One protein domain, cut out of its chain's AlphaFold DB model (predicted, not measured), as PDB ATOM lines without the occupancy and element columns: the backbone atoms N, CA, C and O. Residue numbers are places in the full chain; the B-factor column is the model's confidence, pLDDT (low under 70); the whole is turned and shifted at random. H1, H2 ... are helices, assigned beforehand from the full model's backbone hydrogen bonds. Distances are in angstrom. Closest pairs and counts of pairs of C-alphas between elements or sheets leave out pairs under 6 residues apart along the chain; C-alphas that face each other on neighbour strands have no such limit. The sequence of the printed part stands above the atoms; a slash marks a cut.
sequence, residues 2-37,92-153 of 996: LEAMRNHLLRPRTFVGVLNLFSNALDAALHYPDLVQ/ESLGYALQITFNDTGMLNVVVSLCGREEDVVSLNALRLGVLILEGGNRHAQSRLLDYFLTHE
ATOM      1  N   LEU A   2     -36.350  24.308 -37.095       47.97
ATOM      2  CA  LEU A   2     -37.101  23.039 -37.134       47.97
ATOM      3  C   LEU A   2     -36.934  22.208 -35.850       47.97
ATOM      4  O   LEU A   2     -37.914  21.787 -35.250       47.97
ATOM      5  N   GLU A   3     -35.707  22.087 -35.349       50.09
ATOM      6  CA  GLU A   3     -35.399  21.368 -34.104       50.09
ATOM      7  C   GLU A   3     -35.964  22.056 -32.844       50.09
ATOM      8  O   GLU A   3     -36.441  21.401 -31.922       50.09
ATOM      9  N   ALA A   4     -36.029  23.393 -32.841       56.00
ATOM     10  CA  ALA A   4     -36.674  24.163 -31.774       56.00
ATOM     11  C   ALA A   4     -38.214  24.068 -31.824       56.00
ATOM     12  O   ALA A   4     -38.858  24.114 -30.777       56.00
ATOM     13  N   MET A   5     -38.809  23.910 -33.016       55.00
ATOM     14  CA  MET A   5     -40.238  23.611 -33.181       55.00
ATOM     15  C   MET A   5     -40.573  22.183 -32.753       55.00
ATOM     16  O   MET A   5     -41.557  21.996 -32.042       55.00
ATOM     17  N   ARG A   6     -39.743  21.203 -33.138       53.03
ATOM     18  CA  ARG A   6     -39.895  19.789 -32.759       53.03
ATOM     19  C   ARG A   6     -39.879  19.600 -31.243       53.03
ATOM     20  O   ARG A   6     -40.630  18.789 -30.723       53.03
ATOM     21  N   ASN A   7     -39.071  20.395 -30.542       58.53
ATOM     22  CA  ASN A   7     -38.949  20.355 -29.085       58.53
ATOM     23  C   ASN A   7     -39.911  21.324 -28.359       58.53
ATOM     24  O   ASN A   7     -39.764  21.535 -27.159       58.53
ATOM     25  N   HIS A   8     -40.869  21.946 -29.064       57.44
ATOM     26  CA  HIS A   8     -41.832  22.916 -28.511       57.44
ATOM     27  C   HIS A   8     -41.208  24.116 -27.756       57.44
ATOM     28  O   HIS A   8     -41.830  24.695 -26.868       57.44
ATOM     29  N   LEU A   9     -39.996  24.545 -28.122       53.44
ATOM     30  CA  LEU A   9     -39.218  25.567 -27.397       53.44
ATOM     31  C   LEU A   9     -39.571  27.026 -27.773       53.44
ATOM     32  O   LEU A   9     -38.902  27.963 -27.338       53.44
ATOM     33  N   LEU A  10     -40.592  27.252 -28.608       57.28
ATOM     34  CA  LEU A  10     -40.920  28.565 -29.184       57.28
ATOM     35  C   LEU A  10     -42.218  29.147 -28.602       57.28
ATOM     36  O   LEU A  10     -43.208  28.441 -28.431       57.28
ATOM     37  N   ARG A  11     -42.245  30.469 -28.366       60.78
ATOM     38  CA  ARG A  11     -43.478  31.188 -27.985       60.78
ATOM     39  C   ARG A  11     -44.515  31.133 -29.131       60.78
ATOM     40  O   ARG A  11     -44.111  31.204 -30.294       60.78
ATOM     41  N   PRO A  12     -45.836  31.133 -28.848       57.66
ATOM     42  CA  PRO A  12     -46.890  30.965 -29.865       57.66
ATOM     43  C   PRO A  12     -46.816  31.949 -31.046       57.66
ATOM     44  O   PRO A  12     -47.021  31.573 -32.197       57.66
ATOM     45  N   ARG A  13     -46.450  33.216 -30.798       62.59
ATOM     46  CA  ARG A  13     -46.299  34.230 -31.862       62.59
ATOM     47  C   ARG A  13     -45.110  33.963 -32.786       62.59
ATOM     48  O   ARG A  13     -45.241  34.098 -33.999       62.59
ATOM     49  N   THR A  14     -43.964  33.570 -32.230       66.12
ATOM     50  CA  THR A  14     -42.785  33.180 -33.017       66.12
ATOM     51  C   THR A  14     -43.057  31.894 -33.786       66.12
ATOM     52  O   THR A  14     -42.652  31.768 -34.934       66.12
ATOM     53  N   PHE A  15     -43.817  30.979 -33.190       69.19
ATOM     54  CA  PHE A  15     -44.235  29.726 -33.802       69.19
ATOM     55  C   PHE A  15     -45.111  29.933 -35.052       69.19
ATOM     56  O   PHE A  15     -44.822  29.379 -36.110       69.19
ATOM     57  N   VAL A  16     -46.119  30.812 -34.975       72.94
ATOM     58  CA  VAL A  16     -46.963  31.191 -36.126       72.94
ATOM     59  C   VAL A  16     -46.161  31.909 -37.219       72.94
ATOM     60  O   VAL A  16     -46.402  31.687 -38.405       72.94
ATOM     61  N   GLY A  17     -45.193  32.752 -36.844       73.69
ATOM     62  CA  GLY A  17     -44.300  33.411 -37.803       73.69
ATOM     63  C   GLY A  17     -43.467  32.411 -38.612       73.69
ATOM     64  O   GLY A  17     -43.347  32.551 -39.826       73.69
ATOM     65  N   VAL A  18     -42.959  31.364 -37.958       75.44
ATOM     66  CA  VAL A  18     -42.166  30.312 -38.612       75.44
ATOM     67  C   VAL A  18     -43.026  29.434 -39.527       75.44
ATOM     68  O   VAL A  18     -42.623  29.170 -40.657       75.44
ATOM     69  N   LEU A  19     -44.233  29.040 -39.098       77.94
ATOM     70  CA  LEU A  19     -45.168  28.294 -39.952       77.94
ATOM     71  C   LEU A  19     -45.538  29.072 -41.222       77.94
ATOM     72  O   LEU A  19     -45.587  28.494 -42.307       77.94
ATOM     73  N   ASN A  20     -45.752  30.385 -41.104       81.44
ATOM     74  CA  ASN A  20     -46.023  31.247 -42.255       81.44
ATOM     75  C   ASN A  20     -44.819  31.376 -43.188       81.44
ATOM     76  O   ASN A  20     -44.996  31.346 -44.402       81.44
ATOM     77  N   LEU A  21     -43.605  31.486 -42.642       81.81
ATOM     78  CA  LEU A  21     -42.385  31.529 -43.447       81.81
ATOM     79  C   LEU A  21     -42.223  30.248 -44.272       81.81
ATOM     80  O   LEU A  21     -42.006  30.330 -45.478       81.81
ATOM     81  N   PHE A  22     -42.377  29.077 -43.643       81.44
ATOM     82  CA  PHE A  22     -42.292  27.796 -44.347       81.44
ATOM     83  C   PHE A  22     -43.417  27.615 -45.362       81.44
ATOM     84  O   PHE A  22     -43.146  27.189 -46.481       81.44
ATOM     85  N   SER A  23     -44.647  28.000 -45.007       81.44
ATOM     86  CA  SER A  23     -45.781  27.943 -45.935       81.44
ATOM     87  C   SER A  23     -45.518  28.810 -47.164       81.44
ATOM     88  O   SER A  23     -45.618  28.321 -48.277       81.44
ATOM     89  N   ASN A  24     -45.106  30.068 -46.986       82.94
ATOM     90  CA  ASN A  24     -44.848  30.975 -48.106       82.94
ATOM     91  C   ASN A  24     -43.651  30.526 -48.964       82.94
ATOM     92  O   ASN A  24     -43.677  30.704 -50.177       82.94
ATOM     93  N   ALA A  25     -42.608  29.955 -48.353       78.56
ATOM     94  CA  ALA A  25     -41.454  29.436 -49.086       78.56
ATOM     95  C   ALA A  25     -41.822  28.219 -49.948       78.56
ATOM     96  O   ALA A  25     -41.391  28.129 -51.096       78.56
ATOM     97  N   LEU A  26     -42.624  27.302 -49.401       80.19
ATOM     98  CA  LEU A  26     -43.086  26.116 -50.117       80.19
ATOM     99  C   LEU A  26     -44.080  26.486 -51.224       80.19
ATOM    100  O   LEU A  26     -43.923  26.038 -52.352       80.19
ATOM    101  N   ASP A  27     -45.026  27.374 -50.921       81.12
ATOM    102  CA  ASP A  27     -46.009  27.909 -51.867       81.12
ATOM    103  C   ASP A  27     -45.324  28.603 -53.059       81.12
ATOM    104  O   ASP A  27     -45.625  28.319 -54.217       81.12
ATOM    105  N   ALA A  28     -44.301  29.425 -52.795       76.94
ATOM    106  CA  ALA A  28     -43.496  30.048 -53.845       76.94
ATOM    107  C   ALA A  28     -42.742  29.023 -54.712       76.94
ATOM    108  O   ALA A  28     -42.629  29.207 -55.923       76.94
ATOM    109  N   ALA A  29     -42.230  27.944 -54.114       72.75
ATOM    110  CA  ALA A  29     -41.495  26.910 -54.837       72.75
ATOM    111  C   ALA A  29     -42.394  25.972 -55.658       72.75
ATOM    112  O   ALA A  29     -41.936  25.444 -56.672       72.75
ATOM    113  N   LEU A  30     -43.639  25.762 -55.224       69.94
ATOM    114  CA  LEU A  30     -44.632  24.942 -55.921       69.94
ATOM    115  C   LEU A  30     -45.283  25.710 -57.077       69.94
ATOM    116  O   LEU A  30     -45.354  25.193 -58.188       69.94
ATOM    117  N   HIS A  31     -45.694  26.959 -56.843       70.06
ATOM    118  CA  HIS A  31     -46.500  27.724 -57.799       70.06
ATOM    119  C   HIS A  31     -45.696  28.692 -58.681       70.06
ATOM    120  O   HIS A  31     -46.191  29.116 -59.725       70.06
ATOM    121  N   TYR A  32     -44.458  29.041 -58.304       66.12
ATOM    122  CA  TYR A  32     -43.628  30.010 -59.035       66.12
ATOM    123  C   TYR A  32     -42.183  29.521 -59.255       66.12
ATOM    124  O   TYR A  32     -41.229  30.191 -58.839       66.12
ATOM    125  N   PRO A  33     -41.977  28.380 -59.941       58.69
ATOM    126  CA  PRO A  33     -40.642  27.817 -60.157       58.69
ATOM    127  C   PRO A  33     -39.702  28.784 -60.900       58.69
ATOM    128  O   PRO A  33     -38.537  28.922 -60.517       58.69
ATOM    129  N   ASP A  34     -40.223  29.535 -61.877       54.50
ATOM    130  CA  ASP A  34     -39.463  30.519 -62.662       54.50
ATOM    131  C   ASP A  34     -38.966  31.698 -61.816       54.50
ATOM    132  O   ASP A  34     -37.850  32.187 -62.005       54.50
ATOM    133  N   LEU A  35     -39.767  32.140 -60.839       51.47
ATOM    134  CA  LEU A  35     -39.395  33.212 -59.913       51.47
ATOM    135  C   LEU A  35     -38.238  32.763 -59.017       51.47
ATOM    136  O   LEU A  35     -37.299  33.521 -58.781       51.47
ATOM    137  N   VAL A  36     -38.274  31.517 -58.540       53.72
ATOM    138  CA  VAL A  36     -37.201  30.954 -57.711       53.72
ATOM    139  C   VAL A  36     -35.919  30.752 -58.526       53.72
ATOM    140  O   VAL A  36     -34.820  30.999 -58.023       53.72
ATOM    141  N   GLN A  37     -36.042  30.375 -59.798       54.25
ATOM    142  CA  GLN A  37     -34.912  30.272 -60.718       54.25
ATOM    143  C   GLN A  37     -34.311  31.650 -61.049       54.25
ATOM    144  O   GLN A  37     -33.087  31.796 -61.052       54.25
ATOM    145  N   GLU A  92     -38.598  16.178 -60.611       51.84
ATOM    146  CA  GLU A  92     -37.425  17.055 -60.738       51.84
ATOM    147  C   GLU A  92     -37.685  18.512 -60.298       51.84
ATOM    148  O   GLU A  92     -36.784  19.349 -60.348       51.84
ATOM    149  N   SER A  93     -38.904  18.848 -59.863       66.50
ATOM    150  CA  SER A  93     -39.243  20.205 -59.428       66.50
ATOM    151  C   SER A  93     -38.701  20.513 -58.027       66.50
ATOM    152  O   SER A  93     -38.707  19.683 -57.114       66.50
ATOM    153  N   LEU A  94     -38.255  21.757 -57.828       71.00
ATOM    154  CA  LEU A  94     -37.778  22.234 -56.528       71.00
ATOM    155  C   LEU A  94     -38.853  22.114 -55.433       71.00
ATOM    156  O   LEU A  94     -38.519  21.822 -54.284       71.00
ATOM    157  N   GLY A  95     -40.125  22.314 -55.791       73.19
ATOM    158  CA  GLY A  95     -41.264  22.134 -54.893       73.19
ATOM    159  C   GLY A  95     -41.355  20.705 -54.351       73.19
ATOM    160  O   GLY A  95     -41.406  20.525 -53.136       73.19
ATOM    161  N   TYR A  96     -41.251  19.691 -55.216       78.12
ATOM    162  CA  TYR A  96     -41.264  18.283 -54.800       78.12
ATOM    163  C   TYR A  96     -40.082  17.927 -53.885       78.12
ATOM    164  O   TYR A  96     -40.248  17.272 -52.854       78.12
ATOM    165  N   ALA A  97     -38.882  18.422 -54.206       76.88
ATOM    166  CA  ALA A  97     -37.699  18.220 -53.369       76.88
ATOM    167  C   ALA A  97     -37.855  18.851 -51.969       76.88
ATOM    168  O   ALA A  97     -37.457  18.256 -50.961       76.88
ATOM    169  N   LEU A  98     -38.470  20.036 -51.884       80.25
ATOM    170  CA  LEU A  98     -38.775  20.693 -50.610       80.25
ATOM    171  C   LEU A  98     -39.849  19.944 -49.814       80.25
ATOM    172  O   LEU A  98     -39.690  19.796 -48.603       80.25
ATOM    173  N   GLN A  99     -40.892  19.423 -50.470       86.44
ATOM    174  CA  GLN A  99     -41.902  18.579 -49.821       86.44
ATOM    175  C   GLN A  99     -41.264  17.341 -49.175       86.44
ATOM    176  O   GLN A  99     -41.518  17.068 -48.000       86.44
ATOM    177  N   ILE A 100     -40.380  16.633 -49.892       82.38
ATOM    178  CA  ILE A 100     -39.642  15.478 -49.349       82.38
ATOM    179  C   ILE A 100     -38.781  15.898 -48.158       82.38
ATOM    180  O   ILE A 100     -38.843  15.269 -47.106       82.38
ATOM    181  N   THR A 101     -38.029  16.992 -48.288       81.06
ATOM    182  CA  THR A 101     -37.139  17.473 -47.220       81.06
ATOM    183  C   THR A 101     -37.924  17.839 -45.954       81.06
ATOM    184  O   THR A 101     -37.536  17.472 -44.842       81.06
ATOM    185  N   PHE A 102     -39.056  18.534 -46.087       83.56
ATOM    186  CA  PHE A 102     -39.917  18.843 -44.944       83.56
ATOM    187  C   PHE A 102     -40.557  17.591 -44.339       83.56
ATOM    188  O   PHE A 102     -40.649  17.479 -43.115       83.56
ATOM    189  N   ASN A 103     -40.946  16.623 -45.164       83.94
ATOM    190  CA  ASN A 103     -41.473  15.359 -44.674       83.94
ATOM    191  C   ASN A 103     -40.414  14.543 -43.907       83.94
ATOM    192  O   ASN A 103     -40.666  14.120 -42.782       83.94
ATOM    193  N   ASP A 104     -39.209  14.386 -44.459       82.62
ATOM    194  CA  ASP A 104     -38.118  13.617 -43.841       82.62
ATOM    195  C   ASP A 104     -37.568  14.273 -42.569       82.62
ATOM    196  O   ASP A 104     -37.115  13.585 -41.656       82.62
ATOM    197  N   THR A 105     -37.668  15.599 -42.455       81.00
ATOM    198  CA  THR A 105     -37.360  16.319 -41.205       81.00
ATOM    199  C   THR A 105     -38.458  16.187 -40.140       81.00
ATOM    200  O   THR A 105     -38.272  16.646 -39.010       81.00
ATOM    201  N   GLY A 106     -39.584  15.538 -40.457       78.62
ATOM    202  CA  GLY A 106     -40.690  15.283 -39.535       78.62
ATOM    203  C   GLY A 106     -41.652  16.459 -39.360       78.62
ATOM    204  O   GLY A 106     -42.412  16.482 -38.391       78.62
ATOM    205  N   MET A 107     -41.655  17.444 -40.269       80.31
ATOM    206  CA  MET A 107     -42.567  18.593 -40.165       80.31
ATOM    207  C   MET A 107     -44.032  18.204 -40.287       80.31
ATOM    208  O   MET A 107     -44.877  18.816 -39.635       80.31
ATOM    209  N   LEU A 108     -44.337  17.171 -41.071       82.12
ATOM    210  CA  LEU A 108     -45.700  16.672 -41.200       82.12
ATOM    211  C   LEU A 108     -46.221  16.114 -39.863       82.12
ATOM    212  O   LEU A 108     -47.348  16.409 -39.472       82.12
ATOM    213  N   ASN A 109     -45.366  15.437 -39.091       83.62
ATOM    214  CA  ASN A 109     -45.701  14.935 -37.753       83.62
ATOM    215  C   ASN A 109     -45.995  16.095 -36.787       83.62
ATOM    216  O   ASN A 109     -46.948  16.053 -36.010       83.62
ATOM    217  N   VAL A 110     -45.209  17.177 -36.875       80.00
ATOM    218  CA  VAL A 110     -45.454  18.402 -36.102       80.00
ATOM    219  C   VAL A 110     -46.800  19.018 -36.491       80.00
ATOM    220  O   VAL A 110     -47.587  19.336 -35.604       80.00
ATOM    221  N   VAL A 111     -47.112  19.131 -37.786       81.81
ATOM    222  CA  VAL A 111     -48.412  19.637 -38.260       81.81
ATOM    223  C   VAL A 111     -49.569  18.822 -37.678       81.81
ATOM    224  O   VAL A 111     -50.487  19.402 -37.101       81.81
ATOM    225  N   VAL A 112     -49.494  17.495 -37.755       82.31
ATOM    226  CA  VAL A 112     -50.503  16.566 -37.226       82.31
ATOM    227  C   VAL A 112     -50.688  16.739 -35.715       82.31
ATOM    228  O   VAL A 112     -51.819  16.827 -35.245       82.31
ATOM    229  N   SER A 113     -49.601  16.899 -34.952       78.38
ATOM    230  CA  SER A 113     -49.663  17.125 -33.496       78.38
ATOM    231  C   SER A 113     -50.306  18.463 -33.092       78.38
ATOM    232  O   SER A 113     -50.819  18.619 -31.982       78.38
ATOM    233  N   LEU A 114     -50.273  19.451 -33.989       77.25
ATOM    234  CA  LEU A 114     -50.842  20.781 -33.776       77.25
ATOM    235  C   LEU A 114     -52.296  20.882 -34.240       77.25
ATOM    236  O   LEU A 114     -52.971  21.856 -33.904       77.25
ATOM    237  N   CYS A 115     -52.783  19.900 -35.001       75.81
ATOM    238  CA  CYS A 115     -54.161  19.871 -35.465       75.81
ATOM    239  C   CYS A 115     -55.118  19.670 -34.283       75.81
ATOM    240  O   CYS A 115     -55.001  18.714 -33.520       75.81
ATOM    241  N   GLY A 116     -56.083  20.585 -34.146       65.00
ATOM    242  CA  GLY A 116     -57.148  20.509 -33.143       65.00
ATOM    243  C   GLY A 116     -56.779  21.009 -31.742       65.00
ATOM    244  O   GLY A 116     -57.501  20.718 -30.792       65.00
ATOM    245  N   ARG A 117     -55.702  21.798 -31.594       72.12
ATOM    246  CA  ARG A 117     -55.447  22.558 -30.352       72.12
ATOM    247  C   ARG A 117     -56.455  23.707 -30.192       72.12
ATOM    248  O   ARG A 117     -57.004  24.192 -31.179       72.12
ATOM    249  N   GLU A 118     -56.653  24.174 -28.954       60.84
ATOM    250  CA  GLU A 118     -57.633  25.227 -28.615       60.84
ATOM    251  C   GLU A 118     -57.413  26.557 -29.356       60.84
ATOM    252  O   GLU A 118     -58.370  27.289 -29.613       60.84
ATOM    253  N   GLU A 119     -56.167  26.862 -29.730       69.75
ATOM    254  CA  GLU A 119     -55.816  28.070 -30.477       69.75
ATOM    255  C   GLU A 119     -56.052  27.892 -31.988       69.75
ATOM    256  O   GLU A 119     -55.176  27.430 -32.727       69.75
ATOM    257  N   ASP A 120     -57.216  28.345 -32.472       72.19
ATOM    258  CA  ASP A 120     -57.624  28.278 -33.889       72.19
ATOM    259  C   ASP A 120     -56.563  28.861 -34.857       72.19
ATOM    260  O   ASP A 120     -56.440  28.413 -35.996       72.19
ATOM    261  N   VAL A 121     -55.770  29.853 -34.426       77.00
ATOM    262  CA  VAL A 121     -54.731  30.495 -35.256       77.00
ATOM    263  C   VAL A 121     -53.539  29.568 -35.501       77.00
ATOM    264  O   VAL A 121     -53.026  29.520 -36.619       77.00
ATOM    265  N   VAL A 122     -53.087  28.833 -34.484       78.62
ATOM    266  CA  VAL A 122     -51.965  27.894 -34.626       78.62
ATOM    267  C   VAL A 122     -52.398  26.716 -35.492       78.62
ATOM    268  O   VAL A 122     -51.709  26.388 -36.457       78.62
ATOM    269  N   SER A 123     -53.587  26.171 -35.217       80.50
ATOM    270  CA  SER A 123     -54.196  25.090 -35.996       80.50
ATOM    271  C   SER A 123     -54.359  25.470 -37.474       80.50
ATOM    272  O   SER A 123     -53.995  24.691 -38.348       80.50
ATOM    273  N   LEU A 124     -54.819  26.690 -37.780       83.56
ATOM    274  CA  LEU A 124     -54.993  27.156 -39.161       83.56
ATOM    275  C   LEU A 124     -53.671  27.215 -39.942       83.56
ATOM    276  O   LEU A 124     -53.614  26.776 -41.088       83.56
ATOM    277  N   ASN A 125     -52.611  27.755 -39.335       83.06
ATOM    278  CA  ASN A 125     -51.304  27.847 -39.995       83.06
ATOM    279  C   ASN A 125     -50.623  26.476 -40.113       83.06
ATOM    280  O   ASN A 125     -49.937  26.225 -41.101       83.06
ATOM    281  N   ALA A 126     -50.833  25.581 -39.142       85.06
ATOM    282  CA  ALA A 126     -50.358  24.204 -39.220       85.06
ATOM    283  C   ALA A 126     -51.044  23.446 -40.368       85.06
ATOM    284  O   ALA A 126     -50.355  22.870 -41.205       85.06
ATOM    285  N   LEU A 127     -52.378  23.518 -40.465       87.44
ATOM    286  CA  LEU A 127     -53.140  22.894 -41.554       87.44
ATOM    287  C   LEU A 127     -52.714  23.426 -42.926       87.44
ATOM    288  O   LEU A 127     -52.520  22.636 -43.844       87.44
ATOM    289  N   ARG A 128     -52.503  24.743 -43.060       87.44
ATOM    290  CA  ARG A 128     -52.010  25.344 -44.311       87.44
ATOM    291  C   ARG A 128     -50.664  24.749 -44.739       87.44
ATOM    292  O   ARG A 128     -50.501  24.422 -45.908       87.44
ATOM    293  N   LEU A 129     -49.726  24.580 -43.804       86.81
ATOM    294  CA  LEU A 129     -48.436  23.957 -44.100       86.81
ATOM    295  C   LEU A 129     -48.589  22.474 -44.470       86.81
ATOM    296  O   LEU A 129     -47.953  22.021 -45.414       86.81
ATOM    297  N   GLY A 130     -49.442  21.729 -43.760       86.50
ATOM    298  CA  GLY A 130     -49.720  20.321 -44.070       86.50
ATOM    299  C   GLY A 130     -50.284  20.123 -45.474       86.50
ATOM    300  O   GLY A 130     -49.853  19.217 -46.179       86.50
ATOM    301  N   VAL A 131     -51.195  21.009 -45.886       89.25
ATOM    302  CA  VAL A 131     -51.768  21.012 -47.236       89.25
ATOM    303  C   VAL A 131     -50.676  21.193 -48.289       89.25
ATOM    304  O   VAL A 131     -50.602  20.392 -49.206       89.25
ATOM    305  N   LEU A 132     -49.772  22.161 -48.119       87.00
ATOM    306  CA  LEU A 132     -48.678  22.401 -49.073       87.00
ATOM    307  C   LEU A 132     -47.655  21.246 -49.128       87.00
ATOM    308  O   LEU A 132     -47.084  20.965 -50.179       87.00
ATOM    309  N   ILE A 133     -47.398  20.563 -48.002       86.19
ATOM    310  CA  ILE A 133     -46.476  19.408 -47.961       86.19
ATOM    311  C   ILE A 133     -47.036  18.220 -48.754       86.19
ATOM    312  O   ILE A 133     -46.269  17.496 -49.389       86.19
ATOM    313  N   LEU A 134     -48.352  18.015 -48.697       86.50
ATOM    314  CA  LEU A 134     -49.038  16.889 -49.335       86.50
ATOM    315  C   LEU A 134     -49.640  17.225 -50.703       86.50
ATOM    316  O   LEU A 134     -50.193  16.337 -51.343       86.50
ATOM    317  N   GLU A 135     -49.534  18.478 -51.142       86.38
ATOM    318  CA  GLU A 135     -50.063  18.954 -52.417       86.38
ATOM    319  C   GLU A 135     -49.543  18.108 -53.588       86.38
ATOM    320  O   GLU A 135     -48.338  17.859 -53.689       86.38
ATOM    321  N   GLY A 136     -50.458  17.651 -54.450       77.50
ATOM    322  CA  GLY A 136     -50.152  16.781 -55.589       77.50
ATOM    323  C   GLY A 136     -50.006  15.297 -55.234       77.50
ATOM    324  O   GLY A 136     -49.321  14.570 -55.954       77.50
ATOM    325  N   GLY A 137     -50.598  14.839 -54.124       76.62
ATOM    326  CA  GLY A 137     -50.643  13.424 -53.749       76.62
ATOM    327  C   GLY A 137     -49.268  12.793 -53.512       76.62
ATOM    328  O   GLY A 137     -48.969  11.717 -54.038       76.62
ATOM    329  N   ASN A 138     -48.386  13.451 -52.748       83.75
ATOM    330  CA  ASN A 138     -47.034  12.938 -52.513       83.75
ATOM    331  C   ASN A 138     -47.050  11.604 -51.735       83.75
ATOM    332  O   ASN A 138     -47.090  11.570 -50.503       83.75
ATOM    333  N   ARG A 139     -46.939  10.489 -52.467       84.44
ATOM    334  CA  ARG A 139     -47.019   9.126 -51.919       84.44
ATOM    335  C   ARG A 139     -45.948   8.810 -50.870       84.44
ATOM    336  O   ARG A 139     -46.208   8.028 -49.959       84.44
ATOM    337  N   HIS A 140     -44.761   9.420 -50.958       85.06
ATOM    338  CA  HIS A 140     -43.714   9.265 -49.934       85.06
ATOM    339  C   HIS A 140     -44.142   9.903 -48.609       85.06
ATOM    340  O   HIS A 140     -44.011   9.294 -47.546       85.06
ATOM    341  N   ALA A 141     -44.718  11.106 -48.677       85.75
ATOM    342  CA  ALA A 141     -45.250  11.796 -47.508       85.75
ATOM    343  C   ALA A 141     -46.463  11.068 -46.908       85.75
ATOM    344  O   ALA A 141     -46.504  10.857 -45.699       85.75
ATOM    345  N   GLN A 142     -47.391  10.588 -47.742       89.88
ATOM    346  CA  GLN A 142     -48.532   9.773 -47.302       89.88
ATOM    347  C   GLN A 142     -48.097   8.465 -46.619       89.88
ATOM    348  O   GLN A 142     -48.637   8.108 -45.574       89.88
ATOM    349  N   SER A 143     -47.102   7.759 -47.169       88.88
ATOM    350  CA  SER A 143     -46.595   6.515 -46.572       88.88
ATOM    351  C   SER A 143     -45.957   6.766 -45.206       88.88
ATOM    352  O   SER A 143     -46.281   6.074 -44.248       88.88
ATOM    353  N   ARG A 144     -45.100   7.790 -45.089       86.44
ATOM    354  CA  ARG A 144     -44.475   8.158 -43.806       86.44
ATOM    355  C   ARG A 144     -45.495   8.614 -42.769       86.44
ATOM    356  O   ARG A 144     -45.320   8.346 -41.584       86.44
ATOM    357  N   LEU A 145     -46.552   9.288 -43.210       88.00
ATOM    358  CA  LEU A 145     -47.655   9.686 -42.350       88.00
ATOM    359  C   LEU A 145     -48.428   8.472 -41.814       88.00
ATOM    360  O   LEU A 145     -48.756   8.437 -40.631       88.00
ATOM    361  N   LEU A 146     -48.692   7.471 -42.660       88.81
ATOM    362  CA  LEU A 146     -49.321   6.225 -42.225       88.81
ATOM    363  C   LEU A 146     -48.439   5.485 -41.209       88.81
ATOM    364  O   LEU A 146     -48.935   5.103 -40.154       88.81
ATOM    365  N   ASP A 147     -47.134   5.366 -41.468       87.94
ATOM    366  CA  ASP A 147     -46.184   4.760 -40.523       87.94
ATOM    367  C   ASP A 147     -46.161   5.508 -39.177       87.94
ATOM    368  O   ASP A 147     -46.081   4.898 -38.108       87.94
ATOM    369  N   TYR A 148     -46.263   6.841 -39.209       86.56
ATOM    370  CA  TYR A 148     -46.363   7.654 -37.999       86.56
ATOM    371  C   TYR A 148     -47.633   7.337 -37.199       86.56
ATOM    372  O   TYR A 148     -47.544   7.153 -35.986       86.56
ATOM    373  N   PHE A 149     -48.790   7.216 -37.859       87.94
ATOM    374  CA  PHE A 149     -50.040   6.858 -37.186       87.94
ATOM    375  C   PHE A 149     -50.024   5.444 -36.601       87.94
ATOM    376  O   PHE A 149     -50.512   5.259 -35.495       87.94
ATOM    377  N   LEU A 150     -49.400   4.479 -37.284       85.69
ATOM    378  CA  LEU A 150     -49.284   3.102 -36.788       85.69
ATOM    379  C   LEU A 150     -48.345   2.963 -35.579       85.69
ATOM    380  O   LEU A 150     -48.394   1.968 -34.858       85.69
ATOM    381  N   THR A 151     -47.448   3.931 -35.372       83.12
ATOM    382  CA  THR A 151     -46.436   3.902 -34.302       83.12
ATOM    383  C   THR A 151     -46.769   4.799 -33.109       83.12
ATOM    384  O   THR A 151     -46.158   4.637 -32.054       83.12
ATOM    385  N   HIS A 152     -47.711   5.736 -33.249       78.31
ATOM    386  CA  HIS A 152     -48.084   6.701 -32.211       78.31
ATOM    387  C   HIS A 152     -49.595   6.666 -31.954       78.31
ATOM    388  O   HIS A 152     -50.387   6.767 -32.885       78.31
ATOM    389  N   GLU A 153     -50.007   6.597 -30.683       63.59
ATOM    390  CA  GLU A 153     -51.428   6.501 -30.315       63.59
ATOM    391  C   GLU A 153     -52.264   7.711 -30.797       63.59
ATOM    392  O   GLU A 153     -51.841   8.870 -30.718       63.59
TER     393      GLU A 153
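Overview. This is residues 2 to 37 and 92 to 153 of the 996 residues of the protein "Putative mitochondrial insulin receptor,Ryanodine receptor" of Leptomonas pyrrhocoris (UniProt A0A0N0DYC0). Two helices, H2 and H6, run side by side; H4 and H5 follow one another as a broken line over them, H4 crossing both near their last residues and H5 folded back along H6, and H7 covers the far side of H4 and H5. Two short helices sit at the margins, H1 by H5 and H3 at the end of H2. The printed part has 98 residues with seven named helices, H1 to H7 in order, and no named strand; the class is all helix. It is compact, with a radius of gyration of the C-alphas of 13.4 A, and rounded, spanning 38 by 32 by 22 A.

Arrangement. The longest helix, H2, residues 12 to 31, touches H6, residues 120 to 134, at a shallow tilt of 28 degrees, the same way; the closest C-alphas, of Ser 23 and Leu 129, are 5.1 A apart. H6 is the hub, touching four helices. It forms a helical hairpin with H5, residues 107 to 114, at a shallow tilt of 29 degrees, opposite ways, closest at the C-alphas of Val 111 and Ala 126, 5.1 A. H4, residues 94 to 104, touches residues 26 to 30 of H2 at a steep tilt of 40 degrees, opposite ways, with the C-alphas of Leu 30 and Gly 95 closest, 4.5 A apart. H4 also touches residues 132 to 134 of H6 at a steep tilt of 64 degrees, closest at the C-alphas of Gln 99 and Ile 133, 5.0 A. H7, residues 139 to 151, touches H4 with residues 140 to 144 at a shallow tilt of 12 degrees, the same way, closest at the C-alphas of Asn 103 and Ala 141, 5.9 A. H7 touches H5 at a steep tilt of 48 degrees, closest at the C-alphas of Asn 109 and Leu 145, 7.2 A. H6 and H7 only just touch, and only at the corner, with 3 pairs of C-alphas within 8 A, the closest those of Leu 134 and Ala 141, 6.6 A. H2 and H7 are apart. H1, residues 2 to 6, touches H5, closest at the C-alphas of Arg 6 and Val 110, 6.6 A. H3, residues 33 to 37, only just touches H2, and only at the corner, with 3 pairs of C-alphas within 8 A, the closest those of Ala 29 and Val 36, 6.6 A. The helix packing is part aligned, part crossed. In H1 to H7 every O i to N i+4 pair is within hydrogen-bond range.

Along the chain. From first to last C-alpha, H2 measures 28.1 A, H6 21.0 A, H7 18.4 A, H4 15.3 A, H5 10.7 A, H3 6.3 A and H1 6.1 A. C-alpha 2 of H1 is at (-37.101, 23.039, -37.134), C-alpha 12 of H2 at (-46.890, 30.965, -29.865) and C-alpha 151 of H7 at (-46.436, 3.902, -34.302).

Size, cuts and confidence. The two C-alphas farthest apart, of Asp 34 and Glu 153, are 42.0 A apart. Residues 38 to 91 are not printed; C-alphas 37 and 92 are 13.5 A apart across this cut. The links printed whole are tight. Mean pLDDT of the printed part is 75.3; 27 residues are under 70, among them 2 to 15 and 32 to 37.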